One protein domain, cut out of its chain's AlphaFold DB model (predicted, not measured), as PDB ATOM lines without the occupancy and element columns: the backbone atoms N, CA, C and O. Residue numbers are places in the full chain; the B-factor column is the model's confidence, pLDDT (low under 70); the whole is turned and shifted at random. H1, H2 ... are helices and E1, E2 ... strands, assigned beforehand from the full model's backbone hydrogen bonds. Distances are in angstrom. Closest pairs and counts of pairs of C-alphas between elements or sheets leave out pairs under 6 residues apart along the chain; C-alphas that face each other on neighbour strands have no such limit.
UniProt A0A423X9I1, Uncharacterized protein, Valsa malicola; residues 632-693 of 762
ATOM      1  N   PRO A 632       1.541 -54.207 -13.561       95.00
ATOM      2  CA  PRO A 632       0.262 -53.497 -13.396       95.00
ATOM      3  C   PRO A 632       0.220 -52.200 -14.222       95.00
ATOM      4  O   PRO A 632       1.261 -51.627 -14.554       95.00
ATOM      5  N   ASP A 633      -0.927 -51.858 -14.714       96.88
ATOM      6  CA  ASP A 633      -1.139 -50.620 -15.497       96.88
ATOM      7  C   ASP A 633      -0.938 -49.380 -14.613       96.88
ATOM      8  O   ASP A 633      -1.118 -49.431 -13.395       96.88
ATOM      9  N   THR A 634      -0.364 -48.320 -15.304       95.50
ATOM     10  CA  THR A 634      -0.103 -47.052 -14.591       95.50
ATOM     11  C   THR A 634      -1.198 -46.024 -14.908       95.50
ATOM     12  O   THR A 634      -1.603 -45.855 -16.060       95.50
ATOM     13  N   LEU A 635      -1.789 -45.413 -13.885       94.94
ATOM     14  CA  LEU A 635      -2.840 -44.382 -14.050       94.94
ATOM     15  C   LEU A 635      -2.196 -43.003 -14.252       94.94
ATOM     16  O   LEU A 635      -1.433 -42.525 -13.410       94.94
ATOM     17  N   HIS A 636      -2.464 -42.373 -15.371       95.06
ATOM     18  CA  HIS A 636      -1.916 -41.038 -15.686       95.06
ATOM     19  C   HIS A 636      -3.033 -39.989 -15.659       95.06
ATOM     20  O   HIS A 636      -4.122 -40.199 -16.197       95.06
ATOM     21  N   PHE A 637      -2.752 -38.841 -15.003       93.19
ATOM     22  CA  PHE A 637      -3.739 -37.741 -14.953       93.19
ATOM     23  C   PHE A 637      -3.537 -36.816 -16.162       93.19
ATOM     24  O   PHE A 637      -2.449 -36.282 -16.384       93.19
ATOM     25  N   VAL A 638      -4.664 -36.711 -16.884       95.06
ATOM     26  CA  VAL A 638      -4.591 -36.038 -18.200       95.06
ATOM     27  C   VAL A 638      -4.697 -34.523 -17.968       95.06
ATOM     28  O   VAL A 638      -5.528 -34.049 -17.190       95.06
ATOM     29  N   HIS A 639      -3.817 -33.778 -18.492       92.56
ATOM     30  CA  HIS A 639      -3.908 -32.315 -18.560       92.56
ATOM     31  C   HIS A 639      -4.503 -31.892 -19.914       92.56
ATOM     32  O   HIS A 639      -4.043 -32.319 -20.975       92.56
ATOM     33  N   PRO A 640      -5.566 -31.142 -19.811       90.31
ATOM     34  CA  PRO A 640      -6.331 -30.840 -21.035       90.31
ATOM     35  C   PRO A 640      -5.484 -30.075 -22.061       90.31
ATOM     36  O   PRO A 640      -5.668 -30.271 -23.265       90.31
ATOM     37  N   THR A 641      -4.478 -29.377 -21.611       90.38
ATOM     38  CA  THR A 641      -3.756 -28.524 -22.589       90.38
ATOM     39  C   THR A 641      -2.441 -29.183 -23.014       90.38
ATOM     40  O   THR A 641      -2.066 -29.099 -24.185       90.38
ATOM     41  N   ASP A 642      -1.911 -29.979 -22.220       93.44
ATOM     42  CA  ASP A 642      -0.536 -30.445 -22.515       93.44
ATOM     43  C   ASP A 642      -0.555 -31.911 -22.954       93.44
ATOM     44  O   ASP A 642       0.318 -32.332 -23.715       93.44
ATOM     45  N   ASP A 643      -1.635 -32.523 -22.576       96.88
ATOM     46  CA  ASP A 643      -1.588 -33.983 -22.837       96.88
ATOM     47  C   ASP A 643      -2.447 -34.302 -24.064       96.88
ATOM     48  O   ASP A 643      -3.608 -33.894 -24.157       96.88
ATOM     49  N   THR A 644      -1.778 -34.725 -25.103       97.62
ATOM     50  CA  THR A 644      -2.435 -35.324 -26.290       97.62
ATOM     51  C   THR A 644      -1.984 -36.781 -26.468       97.62
ATOM     52  O   THR A 644      -1.059 -37.248 -25.801       97.62
ATOM     53  N   ILE A 645      -2.754 -37.530 -27.251       98.06
ATOM     54  CA  ILE A 645      -2.440 -38.976 -27.396       98.06
ATOM     55  C   ILE A 645      -1.018 -39.140 -27.939       98.06
ATOM     56  O   ILE A 645      -0.251 -39.949 -27.412       98.06
ATOM     57  N   PRO A 646      -0.571 -38.322 -28.910       97.94
ATOM     58  CA  PRO A 646       0.812 -38.484 -29.392       97.94
ATOM     59  C   PRO A 646       1.836 -38.095 -28.313       97.94
ATOM     60  O   PRO A 646       2.880 -38.746 -28.206       97.94
ATOM     61  N   SER A 647       1.515 -37.029 -27.591       97.38
ATOM     62  CA  SER A 647       2.460 -36.628 -26.530       97.38
ATOM     63  C   SER A 647       2.593 -37.711 -25.451       97.38
ATOM     64  O   SER A 647       3.705 -37.984 -24.993       97.38
ATOM     65  N   LEU A 648       1.456 -38.411 -25.167       97.44
ATOM     66  CA  LEU A 648       1.506 -39.476 -24.138       97.44
ATOM     67  C   LEU A 648       2.210 -40.719 -24.690       97.44
ATOM     68  O   LEU A 648       2.913 -41.406 -23.946       97.44
ATOM     69  N   SER A 649       2.028 -40.948 -25.965       97.81
ATOM     70  CA  SER A 649       2.683 -42.113 -26.587       97.81
ATOM     71  C   SER A 649       4.211 -41.965 -26.537       97.81
ATOM     72  O   SER A 649       4.913 -42.942 -26.266       97.81
ATOM     73  N   ILE A 650       4.644 -40.722 -26.672       97.69
ATOM     74  CA  ILE A 650       6.107 -40.503 -26.669       97.69
ATOM     75  C   ILE A 650       6.620 -40.521 -25.224       97.69
ATOM     76  O   ILE A 650       7.661 -41.125 -24.952       97.69
ATOM     77  N   ARG A 651       5.845 -40.010 -24.375       96.69
ATOM     78  CA  ARG A 651       6.306 -39.934 -22.973       96.69
ATOM     79  C   ARG A 651       6.376 -41.318 -22.328       96.69
ATOM     80  O   ARG A 651       7.341 -41.613 -21.619       96.69
ATOM     81  N   TYR A 652       5.504 -42.198 -22.748       97.38
ATOM     82  CA  TYR A 652       5.467 -43.503 -22.046       97.38
ATOM     83  C   TYR A 652       5.939 -44.605 -22.990       97.38
ATOM     84  O   TYR A 652       5.932 -45.782 -22.620       97.38
ATOM     85  N   ASN A 653       6.389 -44.165 -24.106       97.38
ATOM     86  CA  ASN A 653       6.830 -45.114 -25.145       97.38
ATOM     87  C   ASN A 653       5.779 -46.195 -25.420       97.38
ATOM     88  O   ASN A 653       6.100 -47.383 -25.473       97.38
ATOM     89  N   VAL A 654       4.429 -45.763 -25.507       98.00
ATOM     90  CA  VAL A 654       3.328 -46.675 -25.879       98.00
ATOM     91  C   VAL A 654       2.725 -46.199 -27.208       98.00
ATOM     92  O   VAL A 654       2.442 -45.014 -27.394       98.00
ATOM     93  N   PRO A 655       2.670 -47.147 -28.165       98.19
ATOM     94  CA  PRO A 655       2.084 -46.726 -29.447       98.19
ATOM     95  C   PRO A 655       0.661 -46.165 -29.264       98.19
ATOM     96  O   PRO A 655      -0.096 -46.624 -28.406       98.19
ATOM     97  N   ALA A 656       0.428 -45.120 -30.046       97.94
ATOM     98  CA  ALA A 656      -0.845 -44.373 -29.891       97.94
ATOM     99  C   ALA A 656      -2.049 -45.300 -30.117       97.94
ATOM    100  O   ALA A 656      -3.053 -45.184 -29.411       97.94
ATOM    101  N   ALA A 657      -1.912 -46.250 -31.060       97.94
ATOM    102  CA  ALA A 657      -3.049 -47.161 -31.351       97.94
ATOM    103  C   ALA A 657      -3.366 -48.050 -30.141       97.94
ATOM    104  O   ALA A 657      -4.540 -48.263 -29.830       97.94
ATOM    105  N   VAL A 658      -2.356 -48.468 -29.434       98.06
ATOM    106  CA  VAL A 658      -2.558 -49.334 -28.246       98.06
ATOM    107  C   VAL A 658      -3.155 -48.509 -27.096       98.06
ATOM    108  O   VAL A 658      -4.033 -49.000 -26.383       98.06
ATOM    109  N   LEU A 659      -2.696 -47.299 -26.996       97.94
ATOM    110  CA  LEU A 659      -3.246 -46.429 -25.936       97.94
ATOM    111  C   LEU A 659      -4.730 -46.134 -26.189       97.94
ATOM    112  O   LEU A 659      -5.529 -46.162 -25.251       97.94
ATOM    113  N   ARG A 660      -5.084 -45.938 -27.457       98.12
ATOM    114  CA  ARG A 660      -6.504 -45.693 -27.784       98.12
ATOM    115  C   ARG A 660      -7.361 -46.920 -27.466       98.12
ATOM    116  O   ARG A 660      -8.431 -46.781 -26.871       98.12
ATOM    117  N   ARG A 661      -6.876 -48.056 -27.843       98.12
ATOM    118  CA  ARG A 661      -7.667 -49.294 -27.655       98.12
ATOM    119  C   ARG A 661      -7.769 -49.652 -26.170       98.12
ATOM    120  O   ARG A 661      -8.844 -50.039 -25.708       98.12
ATOM    121  N   HIS A 662      -6.670 -49.369 -25.496       97.88
ATOM    122  CA  HIS A 662      -6.653 -49.784 -24.075       97.88
ATOM    123  C   HIS A 662      -7.591 -48.901 -23.245       97.88
ATOM    124  O   HIS A 662      -8.174 -49.376 -22.268       97.88
ATOM    125  N   ASN A 663      -7.862 -47.673 -23.696       97.75
ATOM    126  CA  ASN A 663      -8.706 -46.751 -22.898       97.75
ATOM    127  C   ASN A 663     -10.032 -46.487 -23.612       97.75
ATOM    128  O   ASN A 663     -10.771 -45.577 -23.231       97.75
ATOM    129  N   ASN A 664     -10.266 -47.289 -24.639       97.75
ATOM    130  CA  ASN A 664     -11.516 -47.169 -25.420       97.75
ATOM    131  C   ASN A 664     -11.718 -45.748 -25.950       97.75
ATOM    132  O   ASN A 664     -12.794 -45.168 -25.795       97.75
ATOM    133  N   LEU A 665     -10.594 -45.210 -26.489       97.50
ATOM    134  CA  LEU A 665     -10.734 -43.875 -27.098       97.50
ATOM    135  C   LEU A 665     -10.908 -44.005 -28.614       97.50
ATOM    136  O   LEU A 665     -10.052 -44.553 -29.313       97.50
ATOM    137  N   THR A 666     -12.151 -43.638 -29.111       97.56
ATOM    138  CA  THR A 666     -12.406 -43.761 -30.569       97.56
ATOM    139  C   THR A 666     -11.769 -42.595 -31.330       97.56
ATOM    140  O   THR A 666     -11.338 -42.773 -32.472       97.56
ATOM    141  N   SER A 667     -11.650 -41.415 -30.562       96.69
ATOM    142  CA  SER A 667     -11.025 -40.230 -31.188       96.69
ATOM    143  C   SER A 667     -10.176 -39.495 -30.146       96.69
ATOM    144  O   SER A 667     -10.348 -39.678 -28.940       96.69
ATOM    145  N   ASP A 668      -9.169 -38.703 -30.674       96.38
ATOM    146  CA  ASP A 668      -8.199 -38.019 -29.788       96.38
ATOM    147  C   ASP A 668      -8.885 -36.917 -28.969       96.38
ATOM    148  O   ASP A 668      -8.418 -36.582 -27.878       96.38
ATOM    149  N   HIS A 669      -9.929 -36.429 -29.428       94.88
ATOM    150  CA  HIS A 669     -10.589 -35.327 -28.695       94.88
ATOM    151  C   HIS A 669     -11.297 -35.836 -27.434       94.88
ATOM    152  O   HIS A 669     -11.621 -35.039 -26.550       94.88
ATOM    153  N   LEU A 670     -11.464 -37.122 -27.367       95.81
ATOM    154  CA  LEU A 670     -12.162 -37.658 -26.176       95.81
ATOM    155  C   LEU A 670     -11.205 -37.729 -24.984       95.81
ATOM    156  O   LEU A 670     -11.649 -37.919 -23.848       95.81
ATOM    157  N   LEU A 671      -9.964 -37.535 -25.320       96.12
ATOM    158  CA  LEU A 671      -8.996 -37.558 -24.204       96.12
ATOM    159  C   LEU A 671      -9.198 -36.345 -23.293       96.12
ATOM    160  O   LEU A 671      -9.067 -36.467 -22.072       96.12
ATOM    161  N   SER A 672      -9.564 -35.213 -23.925       92.75
ATOM    162  CA  SER A 672      -9.768 -33.985 -23.129       92.75
ATOM    163  C   SER A 672     -10.973 -34.114 -22.194       92.75
ATOM    164  O   SER A 672     -11.058 -33.389 -21.201       92.75
ATOM    165  N   ALA A 673     -11.829 -35.023 -22.565       91.62
ATOM    166  CA  ALA A 673     -13.027 -35.197 -21.711       91.62
ATOM    167  C   ALA A 673     -12.724 -36.101 -20.511       91.62
ATOM    168  O   ALA A 673     -13.529 -36.177 -19.579       91.62
ATOM    169  N   ARG A 674     -11.522 -36.621 -20.561       94.31
ATOM    170  CA  ARG A 674     -11.203 -37.553 -19.462       94.31
ATOM    171  C   ARG A 674     -10.152 -36.906 -18.550       94.31
ATOM    172  O   ARG A 674      -9.375 -36.050 -18.978       94.31
ATOM    173  N   ARG A 675     -10.308 -37.331 -17.338       91.44
ATOM    174  CA  ARG A 675      -9.350 -36.746 -16.362       91.44
ATOM    175  C   ARG A 675      -8.140 -37.667 -16.182       91.44
ATOM    176  O   ARG A 675      -7.036 -37.181 -15.932       91.44
ATOM    177  N   THR A 676      -8.436 -38.938 -16.379       94.50
ATOM    178  CA  THR A 676      -7.307 -39.880 -16.205       94.50
ATOM    179  C   THR A 676      -7.288 -40.866 -17.378       94.50
ATOM    180  O   THR A 676      -8.295 -41.068 -18.059       94.50
ATOM    181  N   VAL A 677      -6.006 -41.347 -17.664       96.56
ATOM    182  CA  VAL A 677      -5.873 -42.385 -18.703       96.56
ATOM    183  C   VAL A 677      -4.960 -43.500 -18.178       96.56
ATOM    184  O   VAL A 677      -4.072 -43.266 -17.356       96.56
ATOM    185  N   LEU A 678      -5.352 -44.777 -18.513       97.31
ATOM    186  CA  LEU A 678      -4.527 -45.932 -18.089       97.31
ATOM    187  C   LEU A 678      -3.420 -46.217 -19.110       97.31
ATOM    188  O   LEU A 678      -3.664 -46.276 -20.318       97.31
ATOM    189  N   ILE A 679      -2.173 -46.278 -18.549       97.88
ATOM    190  CA  ILE A 679      -1.025 -46.647 -19.412       97.88
ATOM    191  C   ILE A 679      -0.703 -48.138 -19.239       97.88
ATOM    192  O   ILE A 679      -0.459 -48.617 -18.129       97.88
ATOM    193  N   PRO A 680      -0.789 -48.925 -20.387       97.81
ATOM    194  CA  PRO A 680      -0.563 -50.377 -20.285       97.81
ATOM    195  C   PRO A 680       0.841 -50.698 -19.750       97.81
ATOM    196  O   PRO A 680       1.836 -50.107 -20.179       97.81
ATOM    197  N   GLY A 681       0.807 -51.546 -18.681       96.50
ATOM    198  CA  GLY A 681       2.081 -51.905 -18.017       96.50
ATOM    199  C   GLY A 681       2.964 -52.765 -18.931       96.50
ATOM    200  O   GLY A 681       4.172 -52.850 -18.707       96.50
ATOM    201  N   THR A 682       2.336 -53.261 -20.073       95.81
ATOM    202  CA  THR A 682       3.125 -54.127 -20.983       95.81
ATOM    203  C   THR A 682       4.215 -53.320 -21.694       95.81
ATOM    204  O   THR A 682       5.311 -53.837 -21.918       95.81
ATOM    205  N   HIS A 683       3.894 -52.007 -21.810       96.38
ATOM    206  CA  HIS A 683       4.861 -51.185 -22.581       96.38
ATOM    207  C   HIS A 683       5.620 -50.240 -21.647       96.38
ATOM    208  O   HIS A 683       6.676 -49.726 -22.023       96.38
ATOM    209  N   TYR A 684       5.123 -50.181 -20.420       96.50
ATOM    210  CA  TYR A 684       5.761 -49.236 -19.482       96.50
ATOM    211  C   TYR A 684       5.876 -49.903 -18.108       96.50
ATOM    212  O   TYR A 684       4.979 -49.798 -17.268       96.50
ATOM    213  N   PRO A 685       6.996 -50.656 -17.871       94.31
ATOM    214  CA  PRO A 685       7.180 -51.474 -16.656       94.31
ATOM    215  C   PRO A 685       7.510 -50.611 -15.434       94.31
ATOM    216  O   PRO A 685       7.393 -51.089 -14.302       94.31
ATOM    217  N   SER A 686       7.745 -49.307 -15.696       92.81
ATOM    218  CA  SER A 686       8.190 -48.461 -14.565       92.81
ATOM    219  C   SER A 686       7.044 -48.189 -13.587       92.81
ATOM    220  O   SER A 686       7.284 -48.063 -12.384       92.81
ATOM    221  N   GLY A 687       5.795 -48.333 -14.079       90.56
ATOM    222  CA  GLY A 687       4.611 -48.227 -13.190       90.56
ATOM    223  C   GLY A 687       4.502 -46.830 -12.563       90.56
ATOM    224  O   GLY A 687       3.597 -46.595 -11.758       90.56
ATOM    225  N   VAL A 688       5.454 -45.892 -12.809       91.56
ATOM    226  CA  VAL A 688       5.343 -44.583 -12.130       91.56
ATOM    227  C   VAL A 688       4.805 -43.556 -13.138       91.56
ATOM    228  O   VAL A 688       5.204 -43.531 -14.305       91.56
ATOM    229  N   SER A 689       3.755 -42.864 -12.679       92.69
ATOM    230  CA  SER A 689       3.198 -41.819 -13.568       92.69
ATOM    231  C   SER A 689       4.173 -40.639 -13.686       92.69
ATOM    232  O   SER A 689       4.802 -40.228 -12.708       92.69
ATOM    233  N   LEU A 690       4.573 -40.253 -14.905       91.00
ATOM    234  CA  LEU A 690       5.555 -39.179 -15.188       91.00
ATOM    235  C   LEU A 690       4.940 -37.800 -14.962       91.00
ATOM    236  O   LEU A 690       5.665 -36.803 -14.910       91.00
ATOM    237  N   ARG A 691       3.719 -37.613 -14.612       84.00
ATOM    238  CA  ARG A 691       3.176 -36.276 -14.302       84.00
ATOM    239  C   ARG A 691       2.875 -36.175 -12.802       84.00
ATOM    240  O   ARG A 691       2.486 -37.154 -12.161       84.00
ATOM    241  N   PRO A 692       3.322 -34.965 -12.315       76.88
ATOM    242  CA  PRO A 692       3.094 -34.714 -10.885       76.88
ATOM    243  C   PRO A 692       1.594 -34.722 -10.537       76.88
ATOM    244  O   PRO A 692       0.752 -34.345 -11.356       76.88
ATOM    245  N   ARG A 693       1.151 -35.677  -9.793       74.81
ATOM    246  CA  ARG A 693      -0.244 -35.791  -9.316       74.81
ATOM    247  C   ARG A 693      -0.827 -34.405  -8.991       74.81
ATOM    248  O   ARG A 693      -0.113 -33.502  -8.550       74.81
TER     249      ARG A 693
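What this domain is: This is residues 632 to 693 of the 762 residues of an uncharacterized protein of Valsa malicola (UniProt A0A423X9I1). This is a small two-strand ribbon, E1 beside E2, made by the first and the last named elements, with three short helices gathered on its E2 side. H1 and H2 meet at about a right angle, H3 lies near the beginning of H1, and the last residues, 680 to 693, loop out from E2 and fold back past E1. The printed part has 62 residues with three named helices and two named strands, in the order E1, H1, H2, H3, E2; the sheet E1 - E2 is antiparallel. The class is mixed, helices and strands, with 27 residues in named elements, under half of those printed. The whole is compact and rounded, with a radius of gyration of the C-alphas of 10.3 A and spans of 27 by 24 by 17 A.

How they stand to each other: E1, residues 634 to 637, is the antiparallel neighbour of E2, residues 676 to 679, with 150 degrees between their directions. N 634 and O 679 are 2.8 A apart and N 677 and O 636 are 2.6 A apart, both within hydrogen-bond range. After E1 comes H1, residues 645 to 652. It touches H2, residues 656 to 662, about perpendicular at 90 degrees; their closest C-alphas, those of Ser 649 and Ala 656, are 5.3 A apart. The closest C-alphas of H2 and E2, those of Leu 659 and Ile 679, are 6.9 A apart. H3, residues 668 to 671, is close to H1 but not clearly touching it; the closest C-alphas, those of Ile 645 and Asp 668, are 6.3 A apart. H2 and H3 are only just apart, with their closest C-alphas at 8.1 A. E1 is apart from H2 and from H3. In H1 and H2 every O i to N i+4 pair is within hydrogen-bond range; H3 is too short for such a pair, and its one O i to N i+3 pair is within range.

Where its parts are: E1 begins at C-alpha 634, at (-0.103, -47.052, -14.591), and is 10.0 A long. H1 begins at C-alpha 645, at (-2.440, -38.976, -27.396), and measures 10.6 A. H2 is 9.8 A long and H3 5.7 A. E2, 9.8 A long, ends at C-alpha 679, at (-1.025, -46.647, -19.412).

The domain as a whole: The two C-alphas farthest apart, those of His 669 and Ser 686, are 26.9 A apart. The printed part has no cut. The links H1 to H2, H2 to H3 and H3 to E2 are tight, the link E1 to H1 is short, and none is long. The mean pLDDT of the printed part is 94.9, and no printed residue is under 70.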